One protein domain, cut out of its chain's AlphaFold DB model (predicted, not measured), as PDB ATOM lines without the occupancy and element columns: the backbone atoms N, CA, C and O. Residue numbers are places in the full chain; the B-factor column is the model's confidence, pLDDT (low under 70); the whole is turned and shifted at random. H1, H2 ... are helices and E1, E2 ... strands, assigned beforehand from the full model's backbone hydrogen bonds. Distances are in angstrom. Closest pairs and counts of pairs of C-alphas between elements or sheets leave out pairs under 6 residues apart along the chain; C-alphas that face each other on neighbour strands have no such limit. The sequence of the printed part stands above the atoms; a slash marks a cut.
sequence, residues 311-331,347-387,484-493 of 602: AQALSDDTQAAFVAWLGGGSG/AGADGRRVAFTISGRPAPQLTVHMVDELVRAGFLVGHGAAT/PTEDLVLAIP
ATOM      1  N   ALA A 311      93.488 173.390  89.156       80.88
ATOM      2  CA  ALA A 311      92.050 173.540  89.403       80.88
ATOM      3  C   ALA A 311      91.239 173.500  88.099       80.88
ATOM      4  O   ALA A 311      90.166 172.912  88.050       80.88
ATOM      5  N   GLN A 312      91.807 174.017  87.003       82.50
ATOM      6  CA  GLN A 312      91.191 173.988  85.668       82.50
ATOM      7  C   GLN A 312      90.930 172.566  85.137       82.50
ATOM      8  O   GLN A 312      90.167 172.401  84.191       82.50
ATOM      9  N   ALA A 313      91.584 171.546  85.705       84.56
ATOM     10  CA  ALA A 313      91.421 170.149  85.310       84.56
ATOM     11  C   ALA A 313      90.367 169.389  86.141       84.56
ATOM     12  O   ALA A 313      90.123 168.213  85.848       84.56
ATOM     13  N   LEU A 314      89.791 170.034  87.162       90.12
ATOM     14  CA  LEU A 314      88.803 169.480  88.087       90.12
ATOM     15  C   LEU A 314      87.437 170.123  87.839       90.12
ATOM     16  O   LEU A 314      87.347 171.346  87.737       90.12
ATOM     17  N   SER A 315      86.378 169.316  87.813       93.06
ATOM     18  CA  SER A 315      85.006 169.834  87.831       93.06
ATOM     19  C   SER A 315      84.669 170.505  89.170       93.06
ATOM     20  O   SER A 315      85.227 170.148  90.212       93.06
ATOM     21  N   ASP A 316      83.733 171.459  89.160       92.69
ATOM     22  CA  ASP A 316      83.306 172.189  90.365       92.69
ATOM     23  C   ASP A 316      82.787 171.237  91.460       92.69
ATOM     24  O   ASP A 316      83.090 171.417  92.642       92.69
ATOM     25  N   ASP A 317      82.092 170.165  91.063       90.75
ATOM     26  CA  ASP A 317      81.611 169.114  91.967       90.75
ATOM     27  C   ASP A 317      82.773 168.339  92.611       90.75
ATOM     28  O   ASP A 317      82.777 168.110  93.826       90.75
ATOM     29  N   THR A 318      83.800 167.977  91.825       92.56
ATOM     30  CA  THR A 318      85.031 167.351  92.340       92.56
ATOM     31  C   THR A 318      85.736 168.264  93.334       92.56
ATOM     32  O   THR A 318      86.120 167.815  94.418       92.56
ATOM     33  N   GLN A 319      85.874 169.551  93.004       92.69
ATOM     34  CA  GLN A 319      86.495 170.533  93.892       92.69
ATOM     35  C   GLN A 319      85.716 170.662  95.205       92.69
ATOM     36  O   GLN A 319      86.313 170.589  96.281       92.69
ATOM     37  N   ALA A 320      84.389 170.807  95.142       91.25
ATOM     38  CA  ALA A 320      83.538 170.969  96.315       91.25
ATOM     39  C   ALA A 320      83.612 169.755  97.255       91.25
ATOM     40  O   ALA A 320      83.829 169.917  98.461       91.25
ATOM     41  N   ALA A 321      83.500 168.539  96.715       89.88
ATOM     42  CA  ALA A 321      83.553 167.317  97.514       89.88
ATOM     43  C   ALA A 321      84.935 167.078  98.135       89.88
ATOM     44  O   ALA A 321      85.030 166.691  99.304       89.88
ATOM     45  N   PHE A 322      86.012 167.344  97.389       91.62
ATOM     46  CA  PHE A 322      87.373 167.183  97.892       91.62
ATOM     47  C   PHE A 322      87.724 168.232  98.957       91.62
ATOM     48  O   PHE A 322      88.295 167.901  99.994       91.62
ATOM     49  N   VAL A 323      87.300 169.485  98.779       92.31
ATOM     50  CA  VAL A 323      87.450 170.544  99.791       92.31
ATOM     51  C   VAL A 323      86.663 170.224 101.064       92.31
ATOM     52  O   VAL A 323      87.178 170.428 102.167       92.31
ATOM     53  N   ALA A 324      85.444 169.694 100.928       89.06
ATOM     54  CA  ALA A 324      84.639 169.241 102.061       89.06
ATOM     55  C   ALA A 324      85.303 168.068 102.802       89.06
ATOM     56  O   ALA A 324      85.293 168.034 104.033       89.06
ATOM     57  N   TRP A 325      85.925 167.138 102.068       89.56
ATOM     58  CA  TRP A 325      86.725 166.055 102.648       89.56
ATOM     59  C   TRP A 325      87.923 166.593 103.445       89.56
ATOM     60  O   TRP A 325      88.093 166.239 104.613       89.56
ATOM     61  N   LEU A 326      88.697 167.512 102.856       88.81
ATOM     62  CA  LEU A 326      89.860 168.141 103.494       88.81
ATOM     63  C   LEU A 326      89.500 168.866 104.799       88.81
ATOM     64  O   LEU A 326      90.244 168.783 105.770       88.81
ATOM     65  N   GLY A 327      88.347 169.542 104.840       81.75
ATOM     66  CA  GLY A 327      87.860 170.272 106.016       81.75
ATOM     67  C   GLY A 327      87.302 169.398 107.148       81.75
ATOM     68  O   GLY A 327      86.727 169.937 108.088       81.75
ATOM     69  N   GLY A 328      87.418 168.067 107.060       72.19
ATOM     70  CA  GLY A 328      86.902 167.146 108.078       72.19
ATOM     71  C   GLY A 328      85.394 166.887 107.993       72.19
ATOM     72  O   GLY A 328      84.800 166.388 108.945       72.19
ATOM     73  N   GLY A 329      84.756 167.186 106.855       52.22
ATOM     74  CA  GLY A 329      83.305 167.090 106.654       52.22
ATOM     75  C   GLY A 329      82.696 165.680 106.650       52.22
ATOM     76  O   GLY A 329      81.523 165.539 106.329       52.22
ATOM     77  N   SER A 330      83.438 164.626 106.996       43.94
ATOM     78  CA  SER A 330      82.908 163.258 107.058       43.94
ATOM     79  C   SER A 330      83.767 162.381 107.974       43.94
ATOM     80  O   SER A 330      84.733 161.773 107.520       43.94
ATOM     81  N   GLY A 331      83.428 162.301 109.263       43.47
ATOM     82  CA  GLY A 331      84.036 161.315 110.166       43.47
ATOM     83  C   GLY A 331      83.681 161.489 111.639       43.47
ATOM     84  O   GLY A 331      83.112 160.586 112.240       43.47
ATOM     85  N   ALA A 347      78.460 155.241  92.891       43.03
ATOM     86  CA  ALA A 347      78.222 154.408  91.722       43.03
ATOM     87  C   ALA A 347      79.314 154.698  90.681       43.03
ATOM     88  O   ALA A 347      79.437 155.827  90.209       43.03
ATOM     89  N   GLY A 348      80.128 153.696  90.339       45.75
ATOM     90  CA  GLY A 348      80.957 153.761  89.137       45.75
ATOM     91  C   GLY A 348      80.091 153.800  87.874       45.75
ATOM     92  O   GLY A 348      78.904 153.475  87.926       45.75
ATOM     93  N   ALA A 349      80.691 154.142  86.732       44.31
ATOM     94  CA  ALA A 349      80.014 154.152  85.428       44.31
ATOM     95  C   ALA A 349      79.326 152.808  85.084       44.31
ATOM     96  O   ALA A 349      78.324 152.793  84.376       44.31
ATOM     97  N   ASP A 350      79.797 151.704  85.677       45.53
ATOM     98  CA  ASP A 350      79.256 150.343  85.530       45.53
ATOM     99  C   ASP A 350      78.247 149.942  86.635       45.53
ATOM    100  O   ASP A 350      77.951 148.763  86.823       45.53
ATOM    101  N   GLY A 351      77.778 150.886  87.462       51.81
ATOM    102  CA  GLY A 351      76.881 150.622  88.599       51.81
ATOM    103  C   GLY A 351      77.545 149.929  89.800       51.81
ATOM    104  O   GLY A 351      76.895 149.673  90.817       51.81
ATOM    105  N   ARG A 352      78.852 149.641  89.724       54.50
ATOM    106  CA  ARG A 352      79.619 149.018  90.807       54.50
ATOM    107  C   ARG A 352      79.996 150.056  91.861       54.50
ATOM    108  O   ARG A 352      80.644 151.058  91.573       54.50
ATOM    109  N   ARG A 353      79.581 149.781  93.090       60.16
ATOM    110  CA  ARG A 353      79.898 150.540  94.300       60.16
ATOM    111  C   ARG A 353      81.360 150.283  94.690       60.16
ATOM    112  O   ARG A 353      81.734 149.121  94.842       60.16
ATOM    113  N   VAL A 354      82.166 151.338  94.815       70.81
ATOM    114  CA  VAL A 354      83.565 151.290  95.290       70.81
ATOM    115  C   VAL A 354      83.690 152.249  96.469       70.81
ATOM    116  O   VAL A 354      83.155 153.358  96.415       70.81
ATOM    117  N   ALA A 355      84.334 151.801  97.543       78.19
ATOM    118  CA  ALA A 355      84.649 152.646  98.686       78.19
ATOM    119  C   ALA A 355      86.091 153.143  98.547       78.19
ATOM    120  O   ALA A 355      86.983 152.369  98.208       78.19
ATOM    121  N   PHE A 356      86.320 154.423  98.819       81.62
ATOM    122  CA  PHE A 356      87.652 155.017  98.756       81.62
ATOM    123  C   PHE A 356      88.114 155.432 100.145       81.62
ATOM    124  O   PHE A 356      87.354 156.035 100.913       81.62
ATOM    125  N   THR A 357      89.375 155.147 100.446       83.56
ATOM    126  CA  THR A 357      90.100 155.748 101.560       83.56
ATOM    127  C   THR A 357      91.239 156.594 101.011       83.56
ATOM    128  O   THR A 357      91.857 156.252 100.006       83.56
ATOM    129  N   ILE A 358      91.496 157.740 101.638       83.62
ATOM    130  CA  ILE A 358      92.661 158.573 101.348       83.62
ATOM    131  C   ILE A 358      93.467 158.679 102.635       83.62
ATOM    132  O   ILE A 358      92.987 159.226 103.632       83.62
ATOM    133  N   SER A 359      94.680 158.132 102.625       78.12
ATOM    134  CA  SER A 359      95.561 158.043 103.790       78.12
ATOM    135  C   SER A 359      94.839 157.418 104.993       78.12
ATOM    136  O   SER A 359      94.903 157.938 106.108       78.12
ATOM    137  N   GLY A 360      94.075 156.346 104.746       75.06
ATOM    138  CA  GLY A 360      93.275 155.652 105.759       75.06
ATOM    139  C   GLY A 360      91.989 156.362 106.212       75.06
ATOM    140  O   GLY A 360      91.234 155.787 106.994       75.06
ATOM    141  N   ARG A 361      91.681 157.580 105.732       81.38
ATOM    142  CA  ARG A 361      90.414 158.273 106.044       81.38
ATOM    143  C   ARG A 361      89.364 157.967 104.971       81.38
ATOM    144  O   ARG A 361      89.667 158.128 103.788       81.38
ATOM    145  N   PRO A 362      88.130 157.578 105.336       82.56
ATOM    146  CA  PRO A 362      87.087 157.305 104.354       82.56
ATOM    147  C   PRO A 362      86.723 158.577 103.577       82.56
ATOM    148  O   PRO A 362      86.616 159.663 104.150       82.56
ATOM    149  N   ALA A 363      86.520 158.433 102.269       83.19
ATOM    150  CA  ALA A 363      86.117 159.509 101.366       83.19
ATOM    151  C   ALA A 363      84.801 159.154 100.641       83.19
ATOM    152  O   ALA A 363      84.781 159.016  99.415       83.19
ATOM    153  N   PRO A 364      83.687 158.970 101.380       77.12
ATOM    154  CA  PRO A 364      82.413 158.503 100.821       77.12
ATOM    155  C   PRO A 364      81.796 159.448  99.780       77.12
ATOM    156  O   PRO A 364      80.978 159.021  98.970       77.12
ATOM    157  N   GLN A 365      82.174 160.727  99.807       83.12
ATOM    158  CA  GLN A 365      81.704 161.758  98.885       83.12
ATOM    159  C   GLN A 365      82.387 161.726  97.509       83.12
ATOM    160  O   GLN A 365      81.965 162.459  96.618       83.12
ATOM    161  N   LEU A 366      83.452 160.935  97.326       84.38
ATOM    162  CA  LEU A 366      84.199 160.891  96.071       84.38
ATOM    163  C   LEU A 366      83.702 159.757  95.175       84.38
ATOM    164  O   LEU A 366      83.649 158.595  95.575       84.38
ATOM    165  N   THR A 367      83.367 160.101  93.933       86.88
ATOM    166  CA  THR A 367      83.059 159.120  92.890       86.88
ATOM    167  C   THR A 367      84.305 158.666  92.141       86.88
ATOM    168  O   THR A 367      85.330 159.339  92.153       86.88
ATOM    169  N   VAL A 368      84.200 157.532  91.438       84.31
ATOM    170  CA  VAL A 368      85.268 156.972  90.587       84.31
ATOM    171  C   VAL A 368      85.804 158.022  89.599       84.31
ATOM    172  O   VAL A 368      87.012 158.163  89.443       84.31
ATOM    173  N   HIS A 369      84.910 158.798  88.977       84.44
ATOM    174  CA  HIS A 369      85.279 159.877  88.056       84.44
ATOM    175  C   HIS A 369      85.999 161.030  88.769       84.44
ATOM    176  O   HIS A 369      87.007 161.524  88.281       84.44
ATOM    177  N   MET A 370      85.524 161.426  89.954       87.94
ATOM    178  CA  MET A 370      86.160 162.481  90.755       87.94
ATOM    179  C   MET A 370      87.566 162.065  91.208       87.94
ATOM    180  O   MET A 370      88.484 162.879  91.203       87.94
ATOM    181  N   VAL A 371      87.753 160.789  91.563       87.44
ATOM    182  CA  VAL A 371      89.071 160.225  91.883       87.44
ATOM    183  C   VAL A 371      89.999 160.274  90.667       87.44
ATOM    184  O   VAL A 371      91.138 160.708  90.813       87.44
ATOM    185  N   ASP A 372      89.526 159.901  89.472       84.38
ATOM    186  CA  ASP A 372      90.319 159.990  88.235       84.38
ATOM    187  C   ASP A 372      90.731 161.440  87.922       84.38
ATOM    188  O   ASP A 372      91.903 161.713  87.652       84.38
ATOM    189  N   GLU A 373      89.806 162.397  88.070       88.81
ATOM    190  CA  GLU A 373      90.104 163.827  87.946       88.81
ATOM    191  C   GLU A 373      91.188 164.278  88.937       88.81
ATOM    192  O   GLU A 373      92.140 164.954  88.539       88.81
ATOM    193  N   LEU A 374      91.090 163.870  90.208       88.56
ATOM    194  CA  LEU A 374      92.050 164.216  91.263       88.56
ATOM    195  C   LEU A 374      93.430 163.579  91.047       88.56
ATOM    196  O   LEU A 374      94.446 164.240  91.273       88.56
ATOM    197  N   VAL A 375      93.489 162.329  90.579       86.50
ATOM    198  CA  VAL A 375      94.745 161.653  90.216       86.50
ATOM    199  C   VAL A 375      95.393 162.354  89.022       86.50
ATOM    200  O   VAL A 375      96.575 162.699  89.075       86.50
ATOM    201  N   ARG A 376      94.620 162.653  87.972       83.44
ATOM    202  CA  ARG A 376      95.100 163.371  86.782       83.44
ATOM    203  C   ARG A 376      95.586 164.783  87.110       83.44
ATOM    204  O   ARG A 376      96.570 165.242  86.535       83.44
ATOM    205  N   ALA A 377      94.917 165.463  88.038       85.12
ATOM    206  CA  ALA A 377      95.310 166.782  88.529       85.12
ATOM    207  C   ALA A 377      96.512 166.743  89.501       85.12
ATOM    208  O   ALA A 377      97.091 167.794  89.791       85.12
ATOM    209  N   GLY A 378      96.911 165.551  89.970       85.31
ATOM    210  CA  GLY A 378      98.067 165.328  90.842       85.31
ATOM    211  C   GLY A 378      97.799 165.516  92.338       85.31
ATOM    212  O   GLY A 378      98.749 165.691  93.100       85.31
ATOM    213  N   PHE A 379      96.531 165.506  92.761       88.06
ATOM    214  CA  PHE A 379      96.128 165.609  94.169       88.06
ATOM    215  C   PHE A 379      96.064 164.255  94.884       88.06
ATOM    216  O   PHE A 379      96.073 164.212  96.112       88.06
ATOM    217  N   LEU A 380      96.016 163.151  94.135       87.44
ATOM    218  CA  LEU A 380      95.999 161.790  94.671       87.44
ATOM    219  C   LEU A 380      96.995 160.900  93.924       87.44
ATOM    220  O   LEU A 380      97.213 161.059  92.723       87.44
ATOM    221  N   VAL A 381      97.582 159.941  94.638       81.62
ATOM    222  CA  VAL A 381      98.452 158.893  94.086       81.62
ATOM    223  C   VAL A 381      97.948 157.537  94.573       81.62
ATOM    224  O   VAL A 381      97.695 157.359  95.761       81.62
ATOM    225  N   GLY A 382      97.795 156.571  93.665       68.56
ATOM    226  CA  GLY A 382      97.347 155.223  94.022       68.56
ATOM    227  C   GLY A 382      98.433 154.402  94.721       68.56
ATOM    228  O   GLY A 382      99.591 154.412  94.298       68.56
ATOM    229  N   HIS A 383      98.063 153.662  95.768       56.03
ATOM    230  CA  HIS A 383      98.966 152.760  96.481       56.03
ATOM    231  C   HIS A 383      98.925 151.344  95.869       56.03
ATOM    232  O   HIS A 383      98.117 150.521  96.270       56.03
ATOM    233  N   GLY A 384      99.791 151.060  94.883       41.78
ATOM    234  CA  GLY A 384     100.101 149.698  94.402       41.78
ATOM    235  C   GLY A 384      99.001 148.910  93.645       41.78
ATOM    236  O   GLY A 384      97.834 148.899  94.007       41.78
ATOM    237  N   ALA A 385      99.420 148.206  92.581       36.47
ATOM    238  CA  ALA A 385      98.797 147.117  91.790       36.47
ATOM    239  C   ALA A 385      97.321 147.171  91.300       36.47
ATOM    240  O   ALA A 385      97.038 146.596  90.249       36.47
ATOM    241  N   ALA A 386      96.372 147.833  91.968       38.53
ATOM    242  CA  ALA A 386      94.969 147.919  91.523       38.53
ATOM    243  C   ALA A 386      94.700 149.083  90.546       38.53
ATOM    244  O   ALA A 386      93.647 149.139  89.909       38.53
ATOM    245  N   THR A 387      95.684 149.965  90.346       41.09
ATOM    246  CA  THR A 387      95.603 151.131  89.450       41.09
ATOM    247  C   THR A 387      95.511 150.778  87.964       41.09
ATOM    248  O   THR A 387      95.330 151.667  87.146       41.09
ATOM    249  N   PRO A 484      84.860 146.497  97.220       68.06
ATOM    250  CA  PRO A 484      86.298 146.714  97.132       68.06
ATOM    251  C   PRO A 484      86.623 148.111  97.673       68.06
ATOM    252  O   PRO A 484      86.029 149.095  97.224       68.06
ATOM    253  N   THR A 485      87.540 148.173  98.638       71.56
ATOM    254  CA  THR A 485      88.074 149.426  99.182       71.56
ATOM    255  C   THR A 485      89.423 149.705  98.540       71.56
ATOM    256  O   THR A 485      90.308 148.850  98.582       71.56
ATOM    257  N   GLU A 486      89.577 150.879  97.939       75.38
ATOM    258  CA  GLU A 486      90.843 151.329  97.357       75.38
ATOM    259  C   GLU A 486      91.466 152.412  98.241       75.38
ATOM    260  O   GLU A 486      90.790 153.384  98.589       75.38
ATOM    261  N   ASP A 487      92.743 152.236  98.599       79.94
ATOM    262  CA  ASP A 487      93.490 153.191  99.418       79.94
ATOM    263  C   ASP A 487      94.401 154.066  98.550       79.94
ATOM    264  O   ASP A 487      95.229 153.594  97.762       79.94
ATOM    265  N   LEU A 488      94.208 155.372  98.681       84.06
ATOM    266  CA  LEU A 488      94.884 156.416  97.926       84.06
ATOM    267  C   LEU A 488      95.725 157.259  98.881       84.06
ATOM    268  O   LEU A 488      95.410 157.403 100.057       84.06
ATOM    269  N   VAL A 489      96.790 157.870  98.380       83.75
ATOM    270  CA  VAL A 489      97.640 158.768  99.164       83.75
ATOM    271  C   VAL A 489      97.440 160.194  98.685       83.75
ATOM    272  O   VAL A 489      97.444 160.462  97.481       83.75
ATOM    273  N   LEU A 490      97.275 161.117  99.634       86.81
ATOM    274  CA  LEU A 490      97.222 162.544  99.345       86.81
ATOM    275  C   LEU A 490      98.545 163.006  98.723       86.81
ATOM    276  O   LEU A 490      99.619 162.731  99.250       86.81
ATOM    277  N   ALA A 491      98.464 163.742  97.622       85.69
ATOM    278  CA  ALA A 491      99.608 164.353  96.965       85.69
ATOM    279  C   ALA A 491      99.361 165.841  96.727       85.69
ATOM    280  O   ALA A 491      98.227 166.318  96.697       85.69
ATOM    281  N   ILE A 492     100.450 166.591  96.570       86.69
ATOM    282  CA  ILE A 492     100.396 168.015  96.252       86.69
ATOM    283  C   ILE A 492     100.968 168.195  94.841       86.69
ATOM    284  O   ILE A 492     102.096 167.750  94.582       86.69
ATOM    285  N   PRO A 493     100.244 168.856  93.920       85.44
ATOM    286  CA  PRO A 493     100.772 169.178  92.603       85.44
ATOM    287  C   PRO A 493     102.121 169.901  92.696       85.44
ATOM    288  O   PRO A 493     102.360 170.695  93.603       85.44
TER     289      PRO A 493
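This is residues 311 to 331, 347 to 387 and 484 to 493 of the 602 residues of the protein "Serine-threonine protein kinase 19" of Sporothrix insectorum RCEF 264 (UniProt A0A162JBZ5). Look for a small sheet of three strands with one helix, H2, laid across one face, and a second helix, H1, off to the side of the sheet and about perpendicular to H2. This makes two layers, helix on one face of a sheet. The 72 printed residues hold two named helices and three named strands in the order H1 E1 H2 E2 E3; the mixed sheet runs E1 E3 E2, and the class is mixed, helices and strands. The whole is compact, with a radius of gyration of the C-alphas of 11.4 A and spans of 27 by 24 by 24 A.

Find C-alpha 316 at (83.306, 172.189, 90.365); from there H1, residues 316 to 326, runs 15.2 A. E1, residues 353 to 358, covers 16.6 A. H2, residues 368 to 377, covers 14.2 A, and E2 is residues 380 to 382. E3, residues 485 to 490, runs 16.0 A to C-alpha 490 at (97.222, 162.544, 99.345).

Begin at inner strand E3. It is parallel to E1, with N 486 and O 355 3.0 A apart, and antiparallel to E2, with N 489 and O 381 2.8 A apart. H2 is on the sheet at a height of 8.5 A, over E2, and runs across the strands; the closest C-alphas of H2 and E2, Leu 374 and Leu 380, are 5.8 A apart. H1 is not on the sheet; it only just touches H2, with 3 pairs of C-alphas within 8 A, the closest Thr 318 and Met 370 at 5.2 A. In H1 and H2 every O i to N i+4 pair is within hydrogen-bond range.

The C-alphas farthest apart, Gly 351 and Pro 493, are 30.5 A apart. Residues 332 to 346 and 388 to 483 are not printed, with C-alpha gaps of 20.5 A and 12.8 A across the cuts. Of the links printed whole, none is long. Confidence is under 70 at residues 329 to 331, 347 to 353, 382 to 387 and 484.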